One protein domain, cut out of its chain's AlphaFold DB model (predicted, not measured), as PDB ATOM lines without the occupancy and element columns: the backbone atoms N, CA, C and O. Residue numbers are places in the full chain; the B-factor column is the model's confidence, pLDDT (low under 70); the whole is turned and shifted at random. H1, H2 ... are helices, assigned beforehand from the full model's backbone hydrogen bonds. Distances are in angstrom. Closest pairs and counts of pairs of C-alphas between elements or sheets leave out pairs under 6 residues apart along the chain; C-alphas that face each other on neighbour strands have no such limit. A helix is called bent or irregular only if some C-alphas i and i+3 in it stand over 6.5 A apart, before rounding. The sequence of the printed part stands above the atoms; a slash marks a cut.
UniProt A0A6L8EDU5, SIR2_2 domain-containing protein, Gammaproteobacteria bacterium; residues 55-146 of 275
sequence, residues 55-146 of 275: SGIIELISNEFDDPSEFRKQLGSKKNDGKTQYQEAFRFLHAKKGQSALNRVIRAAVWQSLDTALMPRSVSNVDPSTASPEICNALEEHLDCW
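Overview. This is residues 55 to 146 of the 275 residues of the protein "SIR2_2 domain-containing protein" of Gammaproteobacteria bacterium (UniProt A0A6L8EDU5). A long helix, H3, is sharply bent and folds back into a V of two arms, with H1 packed on both arms and H2 packed on the first arm, H3a. From the end of the second arm, H3b, a long stretch with no named element, residues 112 to 132, leads to H4, which lies at the opposite end of the rod from H2 and touches no helix. The printed part has 92 residues with four named helices, in the order H1, H2, H3, H4, and no named strand; the class is all helix. The whole is loose, with a radius of gyration of the C-alphas of 15.4 A, and the C-alphas span 46 by 20 by 20 A.

Arrangement. H3, residues 85 to 111, was assigned as one helix by its hydrogen bonds but is bent: C-alphas 96 and 99 are 9.6 A apart. Its arms are H3a, residues 85 to 96, and H3b, residues 99 to 111. They run opposite ways at a steep tilt of 48 degrees and touch through residues 90 to 94 of H3a and 101 to 102 of H3b alone; the closest C-alphas, of His 94 and Leu 102, are 6.7 A apart. H1, residues 55 to 62, touches H3a, the same way at a shallow tilt of 16 degrees, with the C-alphas of Ile 58 and Ala 89 closest at 6.5 A. H1 also touches H3b, opposite ways at a steep tilt of 42 degrees, with the C-alphas of Leu 60 and Val 105 closest at 6.1 A. H2, residues 68 to 77, touches residues 85 to 89 of H3a alone, opposite ways at a steep tilt of 57 degrees; its closest pair of C-alphas is Leu 75 and Ala 89, 6.7 A. H1 and H2 touch only at the corner by their link, the C-alphas of Ser 62 and Pro 68 being 4.7 A apart. H2 and H3b are apart. H4, residues 133 to 141, is apart from H1, H2, H3a and H3b. In H1, H2, H3a, H3b and H4 every O i to N i+4 pair is within hydrogen-bond range.

Along the chain. H3a is 16.6 A long from first to last C-alpha and begins at C-alpha 85 (11.948, -28.563, -1.559). H3b is 18.4 A long and ends at C-alpha 111 (13.653, -48.495, 9.022). H2 measures 14.3 A, H4 12.8 A and H1 10.5 A. C-alpha 55, where H1 begins, is at (16.370, -36.635, -1.826), and C-alpha 141, where H4 ends, is at (15.893, -53.642, 22.099).

Size, cuts and confidence. The two C-alphas farthest apart are those of Asp 81 and Arg 121, at 47.3 A. The printed part has no cut. The link from H1 to H2 is tight, that from H2 to H3 is short, and that from H3 to H4 is long, with 21 residues. The mean pLDDT of the printed part is 87.2; residues 79 to 83 are under 70.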
ATOM      1  N   SER A  55      16.808 -36.045  -0.560       87.38
ATOM      2  CA  SER A  55      16.370 -36.635  -1.826       87.38
ATOM      3  C   SER A  55      15.636 -37.955  -1.592       87.38
ATOM      4  O   SER A  55      14.526 -38.132  -2.098       87.38
ATOM      5  N   GLY A  56      16.202 -38.840  -0.768       91.06
ATOM      6  CA  GLY A  56      15.583 -40.117  -0.423       91.06
ATOM      7  C   GLY A  56      14.285 -39.956   0.372       91.06
ATOM      8  O   GLY A  56      13.315 -40.671   0.126       91.06
ATOM      9  N   ILE A  57      14.187 -38.954   1.253       90.62
ATOM     10  CA  ILE A  57      12.915 -38.645   1.923       90.62
ATOM     11  C   ILE A  57      11.860 -38.150   0.920       90.62
ATOM     12  O   ILE A  57      10.703 -38.562   0.998       90.62
ATOM     13  N   ILE A  58      12.222 -37.293  -0.042       90.81
ATOM     14  CA  ILE A  58      11.290 -36.849  -1.096       90.81
ATOM     15  C   ILE A  58      10.822 -38.036  -1.947       90.81
ATOM     16  O   ILE A  58       9.657 -38.076  -2.350       90.81
ATOM     17  N   GLU A  59      11.690 -39.014  -2.195       92.56
ATOM     18  CA  GLU A  59      11.319 -40.251  -2.876       92.56
ATOM     19  C   GLU A  59      10.288 -41.056  -2.073       92.56
ATOM     20  O   GLU A  59       9.233 -41.392  -2.618       92.56
ATOM     21  N   LEU A  60      10.511 -41.265  -0.770       93.62
ATOM     22  CA  LEU A  60       9.535 -41.916   0.113       93.62
ATOM     23  C   LEU A  60       8.185 -41.187   0.118       93.62
ATOM     24  O   LEU A  60       7.142 -41.824   0.007       93.62
ATOM     25  N   ILE A  61       8.195 -39.851   0.169       93.06
ATOM     26  CA  ILE A  61       6.971 -39.045   0.065       93.06
ATOM     27  C   ILE A  61       6.286 -39.261  -1.283       93.06
ATOM     28  O   ILE A  61       5.065 -39.368  -1.339       93.06
ATOM     29  N   SER A  62       7.043 -39.308  -2.378       93.38
ATOM     30  CA  SER A  62       6.462 -39.487  -3.709       93.38
ATOM     31  C   SER A  62       5.752 -40.834  -3.857       93.38
ATOM     32  O   SER A  62       4.713 -40.890  -4.509       93.38
ATOM     33  N   ASN A  63       6.251 -41.873  -3.183       92.94
ATOM     34  CA  ASN A  63       5.665 -43.215  -3.179       92.94
ATOM     35  C   ASN A  63       4.363 -43.304  -2.370       92.94
ATOM     36  O   ASN A  63       3.628 -44.279  -2.500       92.94
ATOM     37  N   GLU A  64       4.031 -42.283  -1.576       92.88
ATOM     38  CA  GLU A  64       2.716 -42.192  -0.945       92.88
ATOM     39  C   GLU A  64       1.615 -41.826  -1.952       92.88
ATOM     40  O   GLU A  64       0.446 -41.919  -1.597       92.88
ATOM     41  N   PHE A  65       1.921 -41.394  -3.180       91.50
ATOM     42  CA  PHE A  65       0.928 -40.993  -4.185       91.50
ATOM     43  C   PHE A  65       0.795 -42.028  -5.308       91.50
ATOM     44  O   PHE A  65       1.785 -42.620  -5.720       91.50
ATOM     45  N   ASP A  66      -0.419 -42.184  -5.854       90.94
ATOM     46  CA  ASP A  66      -0.687 -43.127  -6.956       90.94
ATOM     47  C   ASP A  66       0.107 -42.778  -8.229       90.94
ATOM     48  O   ASP A  66       0.520 -43.666  -8.971       90.94
ATOM     49  N   ASP A  67       0.355 -41.482  -8.462       90.75
ATOM     50  CA  ASP A  67       1.249 -40.980  -9.510       90.75
ATOM     51  C   ASP A  67       2.409 -40.170  -8.893       90.75
ATOM     52  O   ASP A  67       2.311 -38.944  -8.719       90.75
ATOM     53  N   PRO A  68       3.539 -40.831  -8.575       90.06
ATOM     54  CA  PRO A  68       4.734 -40.164  -8.066       90.06
ATOM     55  C   PRO A  68       5.312 -39.131  -9.045       90.06
ATOM     56  O   PRO A  68       5.960 -38.168  -8.625       90.06
ATOM     57  N   SER A  69       5.102 -39.309 -10.355       87.25
ATOM     58  CA  SER A  69       5.653 -38.420 -11.383       87.25
ATOM     59  C   SER A  69       4.946 -37.067 -11.386       87.25
ATOM     60  O   SER A  69       5.599 -36.024 -11.486       87.25
ATOM     61  N   GLU A  70       3.628 -37.074 -11.198       87.06
ATOM     62  CA  GLU A  70       2.818 -35.868 -11.094       87.06
ATOM     63  C   GLU A  70       3.136 -35.096  -9.809       87.06
ATOM     64  O   GLU A  70       3.333 -33.881  -9.850       87.06
ATOM     65  N   PHE A  71       3.317 -35.797  -8.683       88.19
ATOM     66  CA  PHE A  71       3.808 -35.175  -7.451       88.19
ATOM     67  C   PHE A  71       5.150 -34.455  -7.666       88.19
ATOM     68  O   PHE A  71       5.292 -33.285  -7.299       88.19
ATOM     69  N   ARG A  72       6.129 -35.117  -8.300       86.19
ATOM     70  CA  ARG A  72       7.459 -34.531  -8.555       86.19
ATOM     71  C   ARG A  72       7.387 -33.317  -9.482       86.19
ATOM     72  O   ARG A  72       8.069 -32.325  -9.223       86.19
ATOM     73  N   LYS A  73       6.537 -33.348 -10.515       85.94
ATOM     74  CA  LYS A  73       6.280 -32.187 -11.388       85.94
ATOM     75  C   LYS A  73       5.695 -31.019 -10.600       85.94
ATOM     76  O   LYS A  73       6.196 -29.901 -10.708       85.94
ATOM     77  N   GLN A  74       4.680 -31.272  -9.772       84.69
ATOM     78  CA  GLN A  74       4.062 -30.237  -8.944       84.69
ATOM     79  C   GLN A  74       5.066 -29.634  -7.960       84.69
ATOM     80  O   GLN A  74       5.146 -28.410  -7.862       84.69
ATOM     81  N   LEU A  75       5.878 -30.462  -7.297       85.50
ATOM     82  CA  LEU A  75       6.929 -30.004  -6.391       85.50
ATOM     83  C   LEU A  75       7.983 -29.152  -7.118       85.50
ATOM     84  O   LEU A  75       8.311 -28.066  -6.648       85.50
ATOM     85  N   GLY A  76       8.469 -29.603  -8.280       82.12
ATOM     86  CA  GLY A  76       9.471 -28.889  -9.082       82.12
ATOM     87  C   GLY A  76       8.961 -27.597  -9.729       82.12
ATOM     88  O   GLY A  76       9.747 -26.695  -9.999       82.12
ATOM     89  N   SER A  77       7.648 -27.482  -9.953       78.62
ATOM     90  CA  SER A  77       7.022 -26.284 -10.530       78.62
ATOM     91  C   SER A  77       6.846 -25.128  -9.538       78.62
ATOM     92  O   SER A  77       6.543 -24.002  -9.943       78.62
ATOM     93  N   LYS A  78       7.011 -25.382  -8.234       72.44
ATOM     94  CA  LYS A  78       6.844 -24.349  -7.214       72.44
ATOM     95  C   LYS A  78       8.018 -23.382  -7.208       72.44
ATOM     96  O   LYS A  78       9.180 -23.783  -7.214       72.44
ATOM     97  N   LYS A  79       7.698 -22.086  -7.167       59.56
ATOM     98  CA  LYS A  79       8.699 -21.042  -6.961       59.56
ATOM     99  C   LYS A  79       9.337 -21.209  -5.582       59.56
ATOM    100  O   LYS A  79       8.730 -21.710  -4.639       59.56
ATOM    101  N   ASN A  80      10.606 -20.830  -5.512       57.50
ATOM    102  CA  ASN A  80      11.402 -20.929  -4.304       57.50
ATOM    103  C   ASN A  80      11.050 -19.738  -3.397       57.50
ATOM    104  O   ASN A  80      11.718 -18.708  -3.414       57.50
ATOM    105  N   ASP A  81       9.951 -19.852  -2.649       55.03
ATOM    106  CA  ASP A  81       9.389 -18.792  -1.792       55.03
ATOM    107  C   ASP A  81      10.197 -18.601  -0.485       55.03
ATOM    108  O   ASP A  81       9.645 -18.238   0.554       55.03
ATOM    109  N   GLY A  82      11.491 -18.936  -0.499       52.50
ATOM    110  CA  GLY A  82      12.321 -19.098   0.698       52.50
ATOM    111  C   GLY A  82      12.104 -20.422   1.446       52.50
ATOM    112  O   GLY A  82      12.616 -20.581   2.546       52.50
ATOM    113  N   LYS A  83      11.352 -21.375   0.874       58.78
ATOM    114  CA  LYS A  83      11.121 -22.710   1.454       58.78
ATOM    115  C   LYS A  83      11.900 -23.772   0.701       58.78
ATOM    116  O   LYS A  83      11.878 -23.796  -0.525       58.78
ATOM    117  N   THR A  84      12.525 -24.695   1.424       73.06
ATOM    118  CA  THR A  84      13.256 -25.800   0.790       73.06
ATOM    119  C   THR A  84      12.290 -26.790   0.128       73.06
ATOM    120  O   THR A  84      11.144 -26.949   0.560       73.06
ATOM    121  N   GLN A  85      12.745 -27.507  -0.908       78.50
ATOM    122  CA  GLN A  85      11.948 -28.563  -1.559       78.50
ATOM    123  C   GLN A  85      11.447 -29.611  -0.556       78.50
ATOM    124  O   GLN A  85      10.315 -30.079  -0.656       78.50
ATOM    125  N   TYR A  86      12.261 -29.913   0.456       79.94
ATOM    126  CA  TYR A  86      11.896 -30.771   1.576       79.94
ATOM    127  C   TYR A  86      10.648 -30.262   2.318       79.94
ATOM    128  O   TYR A  86       9.660 -30.984   2.452       79.94
ATOM    129  N   GLN A  87      10.641 -28.993   2.744       79.06
ATOM    130  CA  GLN A  87       9.502 -28.398   3.456       79.06
ATOM    131  C   GLN A  87       8.231 -28.395   2.599       79.06
ATOM    132  O   GLN A  87       7.127 -28.643   3.094       79.06
ATOM    133  N   GLU A  88       8.376 -28.126   1.301       83.69
ATOM    134  CA  GLU A  88       7.250 -28.118   0.375       83.69
ATOM    135  C   GLU A  88       6.657 -29.517   0.165       83.69
ATOM    136  O   GLU A  88       5.425 -29.620   0.090       83.69
ATOM    137  N   ALA A  89       7.496 -30.561   0.142       87.44
ATOM    138  CA  ALA A  89       7.093 -31.961   0.043       87.44
ATOM    139  C   ALA A  89       6.296 -32.413   1.277       87.44
ATOM    140  O   ALA A  89       5.174 -32.904   1.132       87.44
ATOM    141  N   PHE A  90       6.805 -32.154   2.487       86.62
ATOM    142  CA  PHE A  90       6.100 -32.458   3.743       86.62
ATOM    143  C   PHE A  90       4.748 -31.747   3.820       86.62
ATOM    144  O   PHE A  90       3.720 -32.359   4.117       86.62
ATOM    145  N   ARG A  91       4.713 -30.456   3.473       85.19
ATOM    146  CA  ARG A  91       3.472 -29.673   3.452       85.19
ATOM    147  C   ARG A  91       2.454 -30.233   2.459       85.19
ATOM    148  O   ARG A  91       1.256 -30.204   2.739       85.19
ATOM    149  N   PHE A  92       2.906 -30.712   1.301       88.69
ATOM    150  CA  PHE A  92       2.029 -31.313   0.301       88.69
ATOM    151  C   PHE A  92       1.463 -32.654   0.782       88.69
ATOM    152  O   PHE A  92       0.250 -32.853   0.718       88.69
ATOM    153  N   LEU A  93       2.316 -33.525   1.331       90.88
ATOM    154  CA  LEU A  93       1.896 -34.804   1.901       90.88
ATOM    155  C   LEU A  93       0.877 -34.608   3.023       90.88
ATOM    156  O   LEU A  93      -0.204 -35.192   2.973       90.88
ATOM    157  N   HIS A  94       1.159 -33.708   3.965       89.38
ATOM    158  CA  HIS A  94       0.229 -33.375   5.042       89.38
ATOM    159  C   HIS A  94      -1.121 -32.887   4.508       89.38
ATOM    160  O   HIS A  94      -2.171 -33.368   4.927       89.38
ATOM    161  N   ALA A  95      -1.115 -31.940   3.564       87.88
ATOM    162  CA  ALA A  95      -2.342 -31.358   3.029       87.88
ATOM    163  C   ALA A  95      -3.225 -32.377   2.287       87.88
ATOM    164  O   ALA A  95      -4.436 -32.185   2.211       87.88
ATOM    165  N   LYS A  96      -2.631 -33.433   1.718       90.12
ATOM    166  CA  LYS A  96      -3.346 -34.442   0.924       90.12
ATOM    167  C   LYS A  96      -3.700 -35.705   1.705       90.12
ATOM    168  O   LYS A  96      -4.745 -36.288   1.439       90.12
ATOM    169  N   LYS A  97      -2.834 -36.142   2.622       91.25
ATOM    170  CA  LYS A  97      -2.934 -37.446   3.303       91.25
ATOM    171  C   LYS A  97      -2.861 -37.365   4.833       91.25
ATOM    172  O   LYS A  97      -3.023 -38.386   5.497       91.25
ATOM    173  N   GLY A  98      -2.673 -36.171   5.394       89.75
ATOM    174  CA  GLY A  98      -2.678 -35.923   6.835       89.75
ATOM    175  C   GLY A  98      -1.411 -36.377   7.567       89.75
ATOM    176  O   GLY A  98      -0.453 -36.867   6.968       89.75
ATOM    177  N   GLN A  99      -1.424 -36.208   8.891       85.62
ATOM    178  CA  GLN A  99      -0.290 -36.492   9.778       85.62
ATOM    179  C   GLN A  99       0.131 -37.966   9.759       85.62
ATOM    180  O   GLN A  99       1.322 -38.262   9.728       85.62
ATOM    181  N   SER A 100      -0.822 -38.902   9.698       88.25
ATOM    182  CA  SER A 100      -0.500 -40.332   9.701       88.25
ATOM    183  C   SER A 100       0.419 -40.720   8.543       88.25
ATOM    184  O   SER A 100       1.319 -41.525   8.746       88.25
ATOM    185  N   ALA A 101       0.245 -40.128   7.354       90.94
ATOM    186  CA  ALA A 101       1.116 -40.388   6.206       90.94
ATOM    187  C   ALA A 101       2.549 -39.880   6.419       90.94
ATOM    188  O   ALA A 101       3.498 -40.549   6.024       90.94
ATOM    189  N   LEU A 102       2.721 -38.746   7.103       89.06
ATOM    190  CA  LEU A 102       4.051 -38.253   7.466       89.06
ATOM    191  C   LEU A 102       4.754 -39.215   8.425       89.06
ATOM    192  O   LEU A 102       5.903 -39.582   8.191       89.06
ATOM    193  N   ASN A 103       4.045 -39.673   9.461       88.19
ATOM    194  CA  ASN A 103       4.599 -40.618  10.431       88.19
ATOM    195  C   ASN A 103       5.006 -41.936   9.739       88.19
ATOM    196  O   ASN A 103       6.028 -42.524  10.090       88.19
ATOM    197  N   ARG A 104       4.252 -42.393   8.722       91.12
ATOM    198  CA  ARG A 104       4.638 -43.558   7.901       91.12
ATOM    199  C   ARG A 104       5.946 -43.333   7.154       91.12
ATOM    200  O   ARG A 104       6.816 -44.193   7.230       91.12
ATOM    201  N   VAL A 105       6.095 -42.190   6.482       93.00
ATOM    202  CA  VAL A 105       7.324 -41.840   5.753       93.00
ATOM    203  C   VAL A 105       8.527 -41.805   6.692       93.00
ATOM    204  O   VAL A 105       9.570 -42.355   6.356       93.00
ATOM    205  N   ILE A 106       8.389 -41.209   7.880       91.25
ATOM    206  CA  ILE A 106       9.485 -41.170   8.854       91.25
ATOM    207  C   ILE A 106       9.815 -42.554   9.394       91.25
ATOM    208  O   ILE A 106      10.991 -42.904   9.434       91.25
ATOM    209  N   ARG A 107       8.816 -43.372   9.745       92.69
ATOM    210  CA  ARG A 107       9.080 -44.761  10.145       92.69
ATOM    211  C   ARG A 107       9.804 -45.522   9.046       92.69
ATOM    212  O   ARG A 107      10.815 -46.145   9.337       92.69
ATOM    213  N   ALA A 108       9.343 -45.418   7.801       93.81
ATOM    214  CA  ALA A 108       9.986 -46.057   6.659       93.81
ATOM    215  C   ALA A 108      11.427 -45.564   6.451       93.81
ATOM    216  O   ALA A 108      12.298 -46.369   6.146       93.81
ATOM    217  N   ALA A 109      11.693 -44.271   6.656       94.38
ATOM    218  CA  ALA A 109      13.033 -43.697   6.581       94.38
ATOM    219  C   ALA A 109      13.968 -44.253   7.664       94.38
ATOM    220  O   ALA A 109      15.070 -44.686   7.351       94.38
ATOM    221  N   VAL A 110      13.523 -44.290   8.923       95.44
ATOM    222  CA  VAL A 110      14.313 -44.850  10.033       95.44
ATOM    223  C   VAL A 110      14.537 -46.352   9.862       95.44
ATOM    224  O   VAL A 110      15.617 -46.851  10.172       95.44
ATOM    225  N   TRP A 111      13.556 -47.062   9.300       95.12
ATOM    226  CA  TRP A 111      13.653 -48.495   9.022       95.12
ATOM    227  C   TRP A 111      14.761 -48.853   8.026       95.12
ATOM    228  O   TRP A 111      15.217 -49.991   8.025       95.12
ATOM    229  N   GLN A 112      15.232 -47.915   7.198       95.88
ATOM    230  CA  GLN A 112      16.357 -48.167   6.282       95.88
ATOM    231  C   GLN A 112      17.698 -48.348   7.009       95.88
ATOM    232  O   GLN A 112      18.657 -48.845   6.424       95.88
ATOM    233  N   SER A 113      17.763 -48.019   8.300       96.88
ATOM    234  CA  SER A 113      18.904 -48.339   9.164       96.88
ATOM    235  C   SER A 113      18.879 -49.777   9.695       96.88
ATOM    236  O   SER A 113      19.818 -50.186  10.376       96.88
ATOM    237  N   LEU A 114      17.818 -50.546   9.424       95.25
ATOM    238  CA  LEU A 114      17.677 -51.924   9.885       95.25
ATOM    239  C   LEU A 114      18.137 -52.928   8.825       95.25
ATOM    240  O   LEU A 114      17.705 -52.903   7.673       95.25
ATOM    241  N   ASP A 115      18.947 -53.889   9.253       94.88
ATOM    242  CA  ASP A 115      19.237 -55.100   8.501       94.88
ATOM    243  C   ASP A 115      18.114 -56.117   8.718       94.88
ATOM    244  O   ASP A 115      18.053 -56.827   9.726       94.88
ATOM    245  N   THR A 116      17.191 -56.175   7.757       90.88
ATOM    246  CA  THR A 116      16.013 -57.055   7.827       90.88
ATOM    247  C   THR A 116      16.362 -58.541   7.931       90.88
ATOM    248  O   THR A 116      15.569 -59.309   8.476       90.88
ATOM    249  N   ALA A 117      17.556 -58.954   7.490       91.56
ATOM    250  CA  ALA A 117      18.020 -60.332   7.634       91.56
ATOM    251  C   ALA A 117      18.375 -60.692   9.088       91.56
ATOM    252  O   ALA A 117      18.364 -61.869   9.449       91.56
ATOM    253  N   LEU A 118      18.669 -59.685   9.916       92.88
ATOM    254  CA  LEU A 118      19.004 -59.824  11.333       92.88
ATOM    255  C   LEU A 118      17.814 -59.522  12.253       92.88
ATOM    256  O   LEU A 118      17.914 -59.694  13.467       92.88
ATOM    257  N   MET A 119      16.678 -59.084  11.700       91.06
ATOM    258  CA  MET A 119      15.483 -58.807  12.492       91.06
ATOM    259  C   MET A 119      14.932 -60.090  13.142       91.06
ATOM    260  O   MET A 119      14.912 -61.159  12.520       91.06
ATOM    261  N   PRO A 120      14.397 -60.003  14.374       87.62
ATOM    262  CA  PRO A 120      13.712 -61.125  14.998       87.62
ATOM    263  C   PRO A 120      12.538 -61.613  14.144       87.62
ATOM    264  O   PRO A 120      11.774 -60.824  13.588       87.62
ATOM    265  N   ARG A 121      12.321 -62.934  14.112       85.75
ATOM    266  CA  ARG A 121      11.221 -63.555  13.344       85.75
ATOM    267  C   ARG A 121       9.831 -63.032  13.718       85.75
ATOM    268  O   ARG A 121       8.924 -63.089  12.897       85.75
ATOM    269  N   SER A 122       9.650 -62.545  14.946       82.06
ATOM    270  CA  SER A 122       8.393 -61.943  15.407       82.06
ATOM    271  C   SER A 122       8.040 -60.646  14.674       82.06
ATOM    272  O   SER A 122       6.871 -60.273  14.651       82.06
ATOM    273  N   VAL A 123       9.025 -59.973  14.072       83.44
ATOM    274  CA  VAL A 123       8.876 -58.653  13.439       83.44
ATOM    275  C   VAL A 123       9.406 -58.603  11.998       83.44
ATOM    276  O   VAL A 123       9.287 -57.574  11.343       83.44
ATOM    277  N   SER A 124       9.932 -59.710  11.461       79.50
ATOM    278  CA  SER A 124      10.578 -59.765  10.136       79.50
ATOM    279  C   SER A 124       9.632 -59.575   8.941       79.50
ATOM    280  O   SER A 124      10.091 -59.264   7.850       79.50
ATOM    281  N   ASN A 125       8.322 -59.765   9.128       81.88
ATOM    282  CA  ASN A 125       7.302 -59.602   8.077       81.88
ATOM    283  C   ASN A 125       6.454 -58.332   8.262       81.88
ATOM    284  O   ASN A 125       5.389 -58.204   7.657       81.88
ATOM    285  N   VAL A 126       6.871 -57.429   9.148       86.69
ATOM    286  CA  VAL A 126       6.131 -56.199   9.427       86.69
ATOM    287  C   VAL A 126       6.434 -55.180   8.337       86.69
ATOM    288  O   VAL A 126       7.595 -54.905   8.049       86.69
ATOM    289  N   ASP A 127       5.388 -54.590   7.761       87.69
ATOM    290  CA  ASP A 127       5.541 -53.419   6.905       87.69
ATOM    291  C   ASP A 127       5.963 -52.212   7.771       87.69
ATOM    292  O   ASP A 127       5.193 -51.802   8.654       87.69
ATOM    293  N   PRO A 128       7.139 -51.606   7.512       85.44
ATOM    294  CA  PRO A 128       7.623 -50.426   8.233       85.44
ATOM    295  C   PRO A 128       6.594 -49.300   8.331       85.44
ATOM    296  O   PRO A 128       6.504 -48.592   9.337       85.44
ATOM    297  N   SER A 129       5.789 -49.132   7.280       80.62
ATOM    298  CA  SER A 129       4.810 -48.059   7.175       80.62
ATOM    299  C   SER A 129       3.640 -48.245   8.149       80.62
ATOM    300  O   SER A 129       3.009 -47.265   8.549       80.62
ATOM    301  N   THR A 130       3.373 -49.474   8.604       84.00
ATOM    302  CA  THR A 130       2.244 -49.812   9.490       84.00
ATOM    303  C   THR A 130       2.665 -50.336  10.860       84.00
ATOM    304  O   THR A 130       1.803 -50.520  11.720       84.00
ATOM    305  N   ALA A 131       3.967 -50.505  11.102       88.31
ATOM    306  CA  ALA A 131       4.514 -50.985  12.366       88.31
ATOM    307  C   ALA A 131       3.991 -50.205  13.581       88.31
ATOM    308  O   ALA A 131       4.076 -48.976  13.633       88.31
ATOM    309  N   SER A 132       3.449 -50.912  14.571       88.31
ATOM    310  CA  SER A 132       2.939 -50.286  15.794       88.31
ATOM    311  C   SER A 132       4.083 -49.766  16.684       88.31
ATOM    312  O   SER A 132       5.218 -50.238  16.558       88.31
ATOM    313  N   PRO A 133       3.819 -48.819  17.604       87.31
ATOM    314  CA  PRO A 133       4.824 -48.364  18.566       87.31
ATOM    315  C   PRO A 133       5.456 -49.509  19.366       87.31
ATOM    316  O   PRO A 133       6.650 -49.487  19.637       87.31
ATOM    317  N   GLU A 134       4.695 -50.550  19.706       89.12
ATOM    318  CA  GLU A 134       5.192 -51.729  20.423       89.12
ATOM    319  C   GLU A 134       6.232 -52.501  19.600       89.12
ATOM    320  O   GLU A 134       7.240 -52.941  20.148       89.12
ATOM    321  N   ILE A 135       6.027 -52.619  18.283       91.00
ATOM    322  CA  ILE A 135       6.998 -53.241  17.371       91.00
ATOM    323  C   ILE A 135       8.257 -52.379  17.267       91.00
ATOM    324  O   ILE A 135       9.364 -52.905  17.356       91.00
ATOM    325  N   CYS A 136       8.101 -51.064  17.110       91.62
ATOM    326  CA  CYS A 136       9.228 -50.133  17.066       91.62
ATOM    327  C   CYS A 136      10.062 -50.188  18.356       91.62
ATOM    328  O   CYS A 136      11.283 -50.297  18.285       91.62
ATOM    329  N   ASN A 137       9.408 -50.200  19.522       89.88
ATOM    330  CA  ASN A 137      10.070 -50.364  20.817       89.88
ATOM    331  C   ASN A 137      10.813 -51.702  20.906       89.88
ATOM    332  O   ASN A 137      11.965 -51.733  21.320       89.88
ATOM    333  N   ALA A 138      10.184 -52.802  20.483       90.88
ATOM    334  CA  ALA A 138      10.837 -54.108  20.477       90.88
ATOM    335  C   ALA A 138      12.087 -54.113  19.581       90.88
ATOM    336  O   ALA A 138      13.113 -54.658  19.971       90.88
ATOM    337  N   LEU A 139      12.036 -53.469  18.410       93.06
ATOM    338  CA  LEU A 139      13.194 -53.343  17.520       93.06
ATOM    339  C   LEU A 139      14.341 -52.559  18.153       93.06
ATOM    340  O   LEU A 139      15.495 -52.934  17.969       93.06
ATOM    341  N   GLU A 140      14.054 -51.504  18.914       93.50
ATOM    342  CA  GLU A 140      15.092 -50.760  19.631       93.50
ATOM    343  C   GLU A 140      15.824 -51.616  20.675       93.50
ATOM    344  O   GLU A 140      16.970 -51.307  20.985       93.50
ATOM    345  N   GLU A 141      15.228 -52.692  21.190       92.31
ATOM    346  CA  GLU A 141      15.893 -53.642  22.099       92.31
ATOM    347  C   GLU A 141      16.770 -54.673  21.364       92.31
ATOM    348  O   GLU A 141      17.640 -55.301  21.967       92.31
ATOM    349  N   HIS A 142      16.594 -54.833  20.051       93.69
ATOM    350  CA  HIS A 142      17.364 -55.760  19.221       93.69
ATOM    351  C   HIS A 142      18.505 -55.038  18.504       93.69
ATOM    352  O   HIS A 142      18.467 -54.813  17.298       93.69
ATOM    353  N   LEU A 143      19.540 -54.676  19.259       95.19
ATOM    354  CA  LEU A 143      20.652 -53.860  18.765       95.19
ATOM    355  C   LEU A 143      21.346 -54.428  17.512       95.19
ATOM    356  O   LEU A 143      21.723 -53.663  16.628       95.19
ATOM    357  N   ASP A 144      21.445 -55.756  17.400       94.38
ATOM    358  CA  ASP A 144      22.156 -56.446  16.314       94.38
ATOM    359  C   ASP A 144      21.581 -56.168  14.918       94.38
ATOM    360  O   ASP A 144      22.305 -56.240  13.924       94.38
ATOM    361  N   CYS A 145      20.283 -55.853  14.815       95.19
ATOM    362  CA  CYS A 145      19.674 -55.544  13.523       95.19
ATOM    363  C   CYS A 145      19.855 -54.084  13.104       95.19
ATOM    364  O   CYS A 145      19.508 -53.743  11.977       95.19
ATOM    365  N   TRP A 146      20.405 -53.219  13.956       97.44
ATOM    366  CA  TRP A 146      20.666 -51.829  13.602       97.44
ATOM    367  C   TRP A 146      22.057 -51.661  13.008       97.44
ATOM    368  O   TRP A 146      23.076 -52.028  13.593       97.44
TER     369      TRP A 146